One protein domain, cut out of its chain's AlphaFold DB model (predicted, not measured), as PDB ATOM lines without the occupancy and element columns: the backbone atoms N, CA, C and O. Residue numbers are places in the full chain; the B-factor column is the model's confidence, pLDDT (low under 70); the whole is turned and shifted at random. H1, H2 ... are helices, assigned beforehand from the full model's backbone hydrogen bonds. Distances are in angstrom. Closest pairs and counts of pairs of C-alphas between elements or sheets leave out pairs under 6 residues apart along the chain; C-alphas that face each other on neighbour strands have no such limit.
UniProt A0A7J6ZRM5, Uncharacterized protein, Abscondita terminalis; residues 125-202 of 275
ATOM      1  N   ALA A 125     104.564 147.460 178.373       73.06
ATOM      2  CA  ALA A 125     105.095 148.394 179.357       73.06
ATOM      3  C   ALA A 125     106.217 149.248 178.756       73.06
ATOM      4  O   ALA A 125     106.178 150.467 178.882       73.06
ATOM      5  N   GLU A 126     107.166 148.651 178.030       78.19
ATOM      6  CA  GLU A 126     108.218 149.404 177.329       78.19
ATOM      7  C   GLU A 126     107.645 150.318 176.246       78.19
ATOM      8  O   GLU A 126     108.055 151.472 176.129       78.19
ATOM      9  N   ALA A 127     106.670 149.833 175.475       77.75
ATOM     10  CA  ALA A 127     106.023 150.627 174.439       77.75
ATOM     11  C   ALA A 127     105.294 151.841 175.039       77.75
ATOM     12  O   ALA A 127     105.444 152.958 174.538       77.75
ATOM     13  N   PHE A 128     104.558 151.655 176.139       83.12
ATOM     14  CA  PHE A 128     103.923 152.759 176.858       83.12
ATOM     15  C   PHE A 128     104.958 153.704 177.473       83.12
ATOM     16  O   PHE A 128     104.857 154.915 177.292       83.12
ATOM     17  N   MET A 129     105.990 153.180 178.137       84.06
ATOM     18  CA  MET A 129     107.044 153.993 178.749       84.06
ATOM     19  C   MET A 129     107.834 154.794 177.713       84.06
ATOM     20  O   MET A 129     108.220 155.923 177.994       84.06
ATOM     21  N   ASN A 130     108.007 154.280 176.494       83.56
ATOM     22  CA  ASN A 130     108.584 155.020 175.372       83.56
ATOM     23  C   ASN A 130     107.694 156.215 174.974       83.56
ATOM     24  O   ASN A 130     108.182 157.335 174.817       83.56
ATOM     25  N   VAL A 131     106.374 156.011 174.877       83.12
ATOM     26  CA  VAL A 131     105.411 157.101 174.639       83.12
ATOM     27  C   VAL A 131     105.440 158.125 175.782       83.12
ATOM     28  O   VAL A 131     105.548 159.324 175.530       83.12
ATOM     29  N   MET A 132     105.416 157.659 177.031       86.50
ATOM     30  CA  MET A 132     105.427 158.490 178.237       86.50
ATOM     31  C   MET A 132     106.717 159.313 178.349       86.50
ATOM     32  O   MET A 132     106.677 160.512 178.618       86.50
ATOM     33  N   ALA A 133     107.874 158.711 178.064       87.38
ATOM     34  CA  ALA A 133     109.161 159.399 178.058       87.38
ATOM     35  C   ALA A 133     109.209 160.510 177.000       87.38
ATOM     36  O   ALA A 133     109.788 161.569 177.240       87.38
ATOM     37  N   LYS A 134     108.561 160.313 175.845       83.94
ATOM     38  CA  LYS A 134     108.483 161.337 174.797       83.94
ATOM     39  C   LYS A 134     107.573 162.494 175.186       83.94
ATOM     40  O   LYS A 134     107.974 163.643 175.024       83.94
ATOM     41  N   THR A 135     106.393 162.220 175.741       84.12
ATOM     42  CA  THR A 135     105.465 163.283 176.161       84.12
ATOM     43  C   THR A 135     105.981 164.065 177.364       84.12
ATOM     44  O   THR A 135     105.754 165.268 177.450       84.12
ATOM     45  N   THR A 136     106.718 163.425 178.275       85.06
ATOM     46  CA  THR A 136     107.354 164.092 179.425       85.06
ATOM     47  C   THR A 136     108.731 164.673 179.114       85.06
ATOM     48  O   THR A 136     109.326 165.310 179.985       85.06
ATOM     49  N   ALA A 137     109.233 164.491 177.886       80.50
ATOM     50  CA  ALA A 137     110.587 164.857 177.471       80.50
ATOM     51  C   ALA A 137     111.682 164.292 178.403       80.50
ATOM     52  O   ALA A 137     112.695 164.941 178.650       80.50
ATOM     53  N   GLY A 138     111.460 163.094 178.954       78.00
ATOM     54  CA  GLY A 138     112.391 162.408 179.854       78.00
ATOM     55  C   GLY A 138     112.424 162.942 181.290       78.00
ATOM     56  O   GLY A 138     113.255 162.494 182.081       78.00
ATOM     57  N   LYS A 139     111.535 163.873 181.663       78.88
ATOM     58  CA  LYS A 139     111.454 164.383 183.039       78.88
ATOM     59  C   LYS A 139     110.917 163.298 183.973       78.88
ATOM     60  O   LYS A 139     109.787 162.847 183.817       78.88
ATOM     61  N   ARG A 140     111.729 162.905 184.959       69.62
ATOM     62  CA  ARG A 140     111.385 161.882 185.968       69.62
ATOM     63  C   ARG A 140     110.678 162.444 187.201       69.62
ATOM     64  O   ARG A 140     110.056 161.691 187.937       69.62
ATOM     65  N   ILE A 141     110.796 163.751 187.426       71.25
ATOM     66  CA  ILE A 141     110.257 164.455 188.593       71.25
ATOM     67  C   ILE A 141     109.374 165.594 188.087       71.25
ATOM     68  O   ILE A 141     109.755 166.332 187.170       71.25
ATOM     69  N   ASP A 142     108.181 165.720 188.669       69.31
ATOM     70  CA  ASP A 142     107.257 166.796 188.340       69.31
ATOM     71  C   ASP A 142     107.685 168.109 189.005       69.31
ATOM     72  O   ASP A 142     107.333 168.396 190.145       69.31
ATOM     73  N   TYR A 143     108.438 168.923 188.269       68.69
ATOM     74  CA  TYR A 143     108.685 170.322 188.634       68.69
ATOM     75  C   TYR A 143     107.625 171.278 188.066       68.69
ATOM     76  O   TYR A 143     107.727 172.491 188.248       68.69
ATOM     77  N   SER A 144     106.633 170.776 187.319       63.09
ATOM     78  CA  SER A 144     105.587 171.637 186.773       63.09
ATOM     79  C   SER A 144     104.520 171.932 187.817       63.09
ATOM     80  O   SER A 144     103.914 171.047 188.404       63.09
ATOM     81  N   GLN A 145     104.258 173.219 188.025       63.25
ATOM     82  CA  GLN A 145     103.111 173.658 188.811       63.25
ATOM     83  C   GLN A 145     101.812 173.358 188.039       63.25
ATOM     84  O   GLN A 145     101.813 173.386 186.808       63.25
ATOM     85  N   ARG A 146     100.703 173.127 188.761       71.94
ATOM     86  CA  ARG A 146      99.348 172.888 188.210       71.94
ATOM     87  C   ARG A 146      99.195 171.607 187.372       71.94
ATOM     88  O   ARG A 146      98.707 171.666 186.250       71.94
ATOM     89  N   GLU A 147      99.597 170.456 187.911       76.81
ATOM     90  CA  GLU A 147      99.286 169.133 187.325       76.81
ATOM     91  C   GLU A 147      99.873 168.879 185.920       76.81
ATOM     92  O   GLU A 147      99.441 167.974 185.201       76.81
ATOM     93  N   GLY A 148     100.887 169.642 185.503       81.31
ATOM     94  CA  GLY A 148     101.448 169.542 184.153       81.31
ATOM     95  C   GLY A 148     102.007 168.153 183.823       81.31
ATOM     96  O   GLY A 148     101.918 167.703 182.679       81.31
ATOM     97  N   TYR A 149     102.555 167.431 184.805       85.50
ATOM     98  CA  TYR A 149     102.960 166.039 184.611       85.50
ATOM     99  C   TYR A 149     101.764 165.102 184.448       85.50
ATOM    100  O   TYR A 149     101.774 164.285 183.530       85.50
ATOM    101  N   HIS A 150     100.722 165.252 185.269       84.06
ATOM    102  CA  HIS A 150      99.502 164.451 185.166       84.06
ATOM    103  C   HIS A 150      98.853 164.605 183.786       84.06
ATOM    104  O   HIS A 150      98.489 163.611 183.154       84.06
ATOM    105  N   LEU A 151      98.788 165.836 183.267       84.81
ATOM    106  CA  LEU A 151      98.265 166.097 181.929       84.81
ATOM    107  C   LEU A 151      99.102 165.382 180.855       84.81
ATOM    108  O   LEU A 151      98.548 164.680 180.015       84.81
ATOM    109  N   ARG A 152     100.439 165.475 180.924       85.44
ATOM    110  CA  ARG A 152     101.354 164.796 179.983       85.44
ATOM    111  C   ARG A 152     101.269 163.272 180.058       85.44
ATOM    112  O   ARG A 152     101.320 162.618 179.015       85.44
ATOM    113  N   ALA A 153     101.124 162.708 181.256       88.00
ATOM    114  CA  ALA A 153     100.932 161.275 181.462       88.00
ATOM    115  C   ALA A 153      99.574 160.810 180.907       88.00
ATOM    116  O   ALA A 153      99.498 159.793 180.217       88.00
ATOM    117  N   THR A 154      98.516 161.597 181.116       87.44
ATOM    118  CA  THR A 154      97.183 161.332 180.557       87.44
ATOM    119  C   THR A 154      97.206 161.402 179.030       87.44
ATOM    120  O   THR A 154      96.712 160.497 178.358       87.44
ATOM    121  N   SER A 155      97.852 162.420 178.452       84.88
ATOM    122  CA  SER A 155      98.041 162.514 177.002       84.88
ATOM    123  C   SER A 155      98.864 161.348 176.451       84.88
ATOM    124  O   SER A 155      98.554 160.857 175.370       84.88
ATOM    125  N   ALA A 156      99.869 160.860 177.187       86.44
ATOM    126  CA  ALA A 156     100.630 159.666 176.815       86.44
ATOM    127  C   ALA A 156      99.740 158.419 176.764       86.44
ATOM    128  O   ALA A 156      99.794 157.656 175.802       86.44
ATOM    129  N   ALA A 157      98.891 158.232 177.777       87.06
ATOM    130  CA  ALA A 157      97.945 157.124 177.836       87.06
ATOM    131  C   ALA A 157      96.922 157.186 176.695       87.06
ATOM    132  O   ALA A 157      96.644 156.164 176.065       87.06
ATOM    133  N   LEU A 158      96.402 158.373 176.378       83.25
ATOM    134  CA  LEU A 158      95.504 158.567 175.239       83.25
ATOM    135  C   LEU A 158      96.215 158.299 173.910       83.25
ATOM    136  O   LEU A 158      95.691 157.555 173.087       83.25
ATOM    137  N   ALA A 159      97.425 158.822 173.719       79.94
ATOM    138  CA  ALA A 159      98.205 158.586 172.507       79.94
ATOM    139  C   ALA A 159      98.554 157.101 172.314       79.94
ATOM    140  O   ALA A 159      98.501 156.596 171.196       79.94
ATOM    141  N   TYR A 160      98.859 156.382 173.396       82.94
ATOM    142  CA  TYR A 160      99.144 154.949 173.348       82.94
ATOM    143  C   TYR A 160      97.905 154.113 172.992       82.94
ATOM    144  O   TYR A 160      97.988 153.196 172.178       82.94
ATOM    145  N   ASN A 161      96.748 154.427 173.583       80.50
ATOM    146  CA  ASN A 161      95.528 153.638 173.393       80.50
ATOM    147  C   ASN A 161      94.765 153.985 172.108       80.50
ATOM    148  O   ASN A 161      94.191 153.096 171.483       80.50
ATOM    149  N   VAL A 162      94.729 155.269 171.747       74.56
ATOM    150  CA  VAL A 162      93.911 155.814 170.648       74.56
ATOM    151  C   VAL A 162      94.758 156.104 169.403       74.56
ATOM    152  O   VAL A 162      94.235 156.132 168.292       74.56
ATOM    153  N   GLY A 163      96.074 156.267 169.561       69.12
ATOM    154  CA  GLY A 163      97.027 156.491 168.476       69.12
ATOM    155  C   GLY A 163      97.596 157.914 168.421       69.12
ATOM    156  O   GLY A 163      97.218 158.812 169.176       69.12
ATOM    157  N   ALA A 164      98.516 158.130 167.476       61.09
ATOM    158  CA  ALA A 164      99.344 159.337 167.361       61.09
ATOM    159  C   ALA A 164      98.591 160.626 166.987       61.09
ATOM    160  O   ALA A 164      99.198 161.695 166.991       61.09
ATOM    161  N   PHE A 165      97.284 160.549 166.713       65.44
ATOM    162  CA  PHE A 165      96.437 161.715 166.448       65.44
ATOM    163  C   PHE A 165      96.524 162.773 167.562       65.44
ATOM    164  O   PHE A 165      96.497 163.966 167.279       65.44
ATOM    165  N   TRP A 166      96.679 162.347 168.820       61.72
ATOM    166  CA  TRP A 166      96.682 163.255 169.969       61.72
ATOM    167  C   TRP A 166      97.930 164.136 170.061       61.72
ATOM    168  O   TRP A 166      97.835 165.274 170.511       61.72
ATOM    169  N   LEU A 167      99.096 163.638 169.639       65.56
ATOM    170  CA  LEU A 167     100.365 164.372 169.726       65.56
ATOM    171  C   LEU A 167     101.293 164.054 168.536       65.56
ATOM    172  O   LEU A 167     102.380 163.509 168.738       65.56
ATOM    173  N   PRO A 168     100.929 164.413 167.289       63.38
ATOM    174  CA  PRO A 168     101.681 163.999 166.100       63.38
ATOM    175  C   PRO A 168     103.143 164.470 166.119       63.38
ATOM    176  O   PRO A 168     104.048 163.746 165.714       63.38
ATOM    177  N   HIS A 169     103.385 165.670 166.655       63.78
ATOM    178  CA  HIS A 169     104.710 166.288 166.743       63.78
ATOM    179  C   HIS A 169     105.654 165.578 167.726       63.78
ATOM    180  O   HIS A 169     106.862 165.601 167.532       63.78
ATOM    181  N   VAL A 170     105.122 164.908 168.753       61.91
ATOM    182  CA  VAL A 170     105.927 164.170 169.744       61.91
ATOM    183  C   VAL A 170     106.492 162.873 169.152       61.91
ATOM    184  O   VAL A 170     107.544 162.392 169.577       61.91
ATOM    185  N   PHE A 171     105.809 162.308 168.155       59.50
ATOM    186  CA  PHE A 171     106.185 161.038 167.533       59.50
ATOM    187  C   PHE A 171     106.981 161.184 166.237       59.50
ATOM    188  O   PHE A 171     107.645 160.219 165.854       59.50
ATOM    189  N   ALA A 172     106.955 162.367 165.618       60.50
ATOM    190  CA  ALA A 172     107.671 162.666 164.381       60.50
ATOM    191  C   ALA A 172     109.202 162.575 164.528       60.50
ATOM    192  O   ALA A 172     109.862 162.086 163.626       60.50
ATOM    193  N   ASP A 173     109.750 162.991 165.673       54.94
ATOM    194  CA  ASP A 173     111.195 163.250 165.804       54.94
ATOM    195  C   ASP A 173     111.984 162.139 166.523       54.94
ATOM    196  O   ASP A 173     113.210 162.139 166.532       54.94
ATOM    197  N   LYS A 174     111.303 161.212 167.217       53.25
ATOM    198  CA  LYS A 174     111.960 160.354 168.233       53.25
ATOM    199  C   LYS A 174     111.599 158.875 168.186       53.25
ATOM    200  O   LYS A 174     111.981 158.131 169.089       53.25
ATOM    201  N   SER A 175     110.764 158.431 167.246       56.31
ATOM    202  CA  SER A 175     110.274 157.048 167.269       56.31
ATOM    203  C   SER A 175     111.096 156.064 166.452       56.31
ATOM    204  O   SER A 175     111.097 154.897 166.838       56.31
ATOM    205  N   GLY A 176     111.800 156.501 165.397       58.50
ATOM    206  CA  GLY A 176     112.520 155.606 164.478       58.50
ATOM    207  C   GLY A 176     111.631 154.491 163.910       58.50
ATOM    208  O   GLY A 176     112.117 153.480 163.410       58.50
ATOM    209  N   ASN A 177     110.316 154.620 164.086       63.47
ATOM    210  CA  ASN A 177     109.328 153.613 163.788       63.47
ATOM    211  C   ASN A 177     108.501 154.181 162.654       63.47
ATOM    212  O   ASN A 177     107.712 155.115 162.823       63.47
ATOM    213  N   LYS A 178     108.693 153.558 161.500       65.06
ATOM    214  CA  LYS A 178     108.153 153.997 160.222       65.06
ATOM    215  C   LYS A 178     106.632 154.181 160.238       65.06
ATOM    216  O   LYS A 178     106.122 155.098 159.613       65.06
ATOM    217  N   ILE A 179     105.903 153.371 161.015       65.19
ATOM    218  CA  ILE A 179     104.440 153.490 161.140       65.19
ATOM    219  C   ILE A 179     104.071 154.834 161.771       65.19
ATOM    220  O   ILE A 179     103.149 155.511 161.314       65.19
ATOM    221  N   TRP A 180     104.787 155.231 162.820       62.41
ATOM    222  CA  TRP A 180     104.525 156.485 163.516       62.41
ATOM    223  C   TRP A 180     104.985 157.695 162.706       62.41
ATOM    224  O   TRP A 180     104.275 158.697 162.696       62.41
ATOM    225  N   GLU A 181     106.099 157.589 161.984       65.00
ATOM    226  CA  GLU A 181     106.591 158.630 161.072       65.00
ATOM    227  C   GLU A 181     105.619 158.885 159.912       65.00
ATOM    228  O   GLU A 181     105.245 160.035 159.657       65.00
ATOM    229  N   ASP A 182     105.132 157.822 159.267       68.75
ATOM    230  CA  ASP A 182     104.152 157.911 158.179       68.75
ATOM    231  C   ASP A 182     102.832 158.519 158.679       68.75
ATOM    232  O   ASP A 182     102.251 159.412 158.051       68.75
ATOM    233  N   THR A 183     102.376 158.077 159.854       66.19
ATOM    234  CA  THR A 183     101.139 158.562 160.480       66.19
ATOM    235  C   THR A 183     101.262 160.030 160.905       66.19
ATOM    236  O   THR A 183     100.366 160.832 160.638       66.19
ATOM    237  N   ALA A 184     102.379 160.420 161.524       66.38
ATOM    238  CA  ALA A 184     102.643 161.802 161.916       66.38
ATOM    239  C   ALA A 184     102.738 162.730 160.694       66.38
ATOM    240  O   ALA A 184     102.140 163.808 160.696       66.38
ATOM    241  N   SER A 185     103.410 162.282 159.630       70.19
ATOM    242  CA  SER A 185     103.527 163.008 158.360       70.19
ATOM    243  C   SER A 185     102.167 163.228 157.696       70.19
ATOM    244  O   SER A 185     101.892 164.312 157.176       70.19
ATOM    245  N   PHE A 186     101.285 162.223 157.732       74.94
ATOM    246  CA  PHE A 186      99.912 162.350 157.246       74.94
ATOM    247  C   PHE A 186      99.140 163.434 158.013       74.94
ATOM    248  O   PHE A 186      98.590 164.351 157.400       74.94
ATOM    249  N   PHE A 187      99.163 163.394 159.349       67.38
ATOM    250  CA  PHE A 187      98.449 164.374 160.172       67.38
ATOM    251  C   PHE A 187      99.048 165.785 160.095       67.38
ATOM    252  O   PHE A 187      98.303 166.766 160.102       67.38
ATOM    253  N   GLN A 188     100.370 165.931 159.960       69.31
ATOM    254  CA  GLN A 188     100.997 167.234 159.709       69.31
ATOM    255  C   GLN A 188     100.543 167.837 158.375       69.31
ATOM    256  O   GLN A 188     100.216 169.027 158.319       69.31
ATOM    257  N   LYS A 189     100.460 167.031 157.308       75.38
ATOM    258  CA  LYS A 189      99.923 167.466 156.007       75.38
ATOM    259  C   LYS A 189      98.451 167.879 156.104       75.38
ATOM    260  O   LYS A 189      98.032 168.830 155.449       75.38
ATOM    261  N   GLU A 190      97.662 167.204 156.933       70.75
ATOM    262  CA  GLU A 190      96.252 167.550 157.130       70.75
ATOM    263  C   GLU A 190      96.078 168.843 157.948       70.75
ATOM    264  O   GLU A 190      95.302 169.724 157.573       70.75
ATOM    265  N   ASN A 191      96.856 169.012 159.020       65.88
ATOM    266  CA  ASN A 191      96.830 170.216 159.853       65.88
ATOM    267  C   ASN A 191      97.349 171.458 159.116       65.88
ATOM    268  O   ASN A 191      96.796 172.543 159.282       65.88
ATOM    269  N   THR A 192      98.382 171.320 158.282       69.62
ATOM    270  CA  THR A 192      98.882 172.431 157.449       69.62
ATOM    271  C   THR A 192      97.854 172.875 156.409       69.62
ATOM    272  O   THR A 192      97.699 174.075 156.190       69.62
ATOM    273  N   ARG A 193      97.088 171.941 155.825       68.00
ATOM    274  CA  ARG A 193      95.953 172.273 154.945       68.00
ATOM    275  C   ARG A 193      94.856 173.040 155.684       68.00
ATOM    276  O   ARG A 193      94.389 174.049 155.170       68.00
ATOM    277  N   LYS A 194      94.498 172.620 156.903       62.66
ATOM    278  CA  LYS A 194      93.506 173.325 157.737       62.66
ATOM    279  C   LYS A 194      93.964 174.743 158.102       62.66
ATOM    280  O   LYS A 194      93.197 175.681 157.933       62.66
ATOM    281  N   LYS A 195      95.230 174.919 158.505       60.25
ATOM    282  CA  LYS A 195      95.798 176.243 158.829       60.25
ATOM    283  C   LYS A 195      95.833 177.201 157.639       60.25
ATOM    284  O   LYS A 195      95.613 178.388 157.837       60.25
ATOM    285  N   LYS A 196      96.095 176.715 156.419       59.88
ATOM    286  CA  LYS A 196      96.053 177.562 155.213       59.88
ATOM    287  C   LYS A 196      94.659 178.139 154.965       59.88
ATOM    288  O   LYS A 196      94.561 179.308 154.620       59.88
ATOM    289  N   ASN A 197      93.608 177.356 155.200       58.69
ATOM    290  CA  ASN A 197      92.235 177.844 155.067       58.69
ATOM    291  C   ASN A 197      91.876 178.853 156.171       58.69
ATOM    292  O   ASN A 197      91.192 179.829 155.897       58.69
ATOM    293  N   ASP A 198      92.383 178.651 157.388       56.25
ATOM    294  CA  ASP A 198      92.156 179.556 158.523       56.25
ATOM    295  C   ASP A 198      92.854 180.915 158.329       56.25
ATOM    296  O   ASP A 198      92.292 181.964 158.628       56.25
ATOM    297  N   TYR A 199      94.066 180.912 157.760       53.62
ATOM    298  CA  TYR A 199      94.803 182.137 157.423       53.62
ATOM    299  C   TYR A 199      94.170 182.899 156.254       53.62
ATOM    300  O   TYR A 199      94.238 184.118 156.218       53.62
ATOM    301  N   GLN A 200      93.529 182.201 155.312       54.03
ATOM    302  CA  GLN A 200      92.791 182.840 154.216       54.03
ATOM    303  C   GLN A 200      91.467 183.475 154.671       54.03
ATOM    304  O   GLN A 200      90.955 184.346 153.977       54.03
ATOM    305  N   GLN A 201      90.922 183.072 155.826       52.75
ATOM    306  CA  GLN A 201      89.751 183.719 156.436       52.75
ATOM    307  C   GLN A 201      90.113 184.893 157.352       52.75
ATOM    308  O   GLN A 201      89.258 185.726 157.644       52.75
ATOM    309  N   ARG A 202      91.372 184.993 157.782       49.97
ATOM    310  CA  ARG A 202      91.897 186.173 158.471       49.97
ATOM    311  C   ARG A 202      92.444 187.122 157.414       49.97
ATOM    312  O   ARG A 202      93.627 187.086 157.089       49.97
TER     313      ARG A 202
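This is residues 125 to 202 of the 275 residues of an uncharacterized protein of Abscondita terminalis (UniProt A0A7J6ZRM5). Two helices, H1 and H2, pack together at a steep angle, and residues 180 to 188 of a long helix, H4, pack on the short H3; residues 189 to 202 stick out as an arm. The printed part has 78 residues, with named helices H1, H2, H3, H4 in chain order and no named strand: all helix. It is loose, with a radius of gyration of the C-alphas of 14.4 A, and spans 43 by 32 by 19 A.

H1, residues 125 to 135, touches H2, residues 148 to 162, at a steep tilt of 52 degrees, opposite ways; their closest C-alphas, of Met 132 and Ala 156, are 5.1 A apart. H3, residues 168 to 172, only just touches H1, with 3 pairs of C-alphas within 8 A, the closest those of Lys 134 and Val 170, 6.3 A. H4, residues 178 to 201, touches H3 with residues 180 to 188 alone; the closest C-alphas, of Pro 168 and Ala 184, are 4.8 A apart. H4 is apart from H1 and H2. In H1, H2, H3 and H4 every O i to N i+4 pair is within hydrogen-bond range.

H1 begins at C-alpha 125 (105.095, 148.394, 179.357) and is 15.2 A long; H2 is 20.7 A, H3 6.4 A. H4, 35.2 A, ends at C-alpha 201 (89.751, 183.719, 156.436).

The C-alphas farthest apart, of Ala 125 and Arg 202, are 45.1 A apart. The printed part has no cut; the link H1 to H2 is long. In this model 41 residues have pLDDT under 70, among them 163 to 184 and 191 to 202.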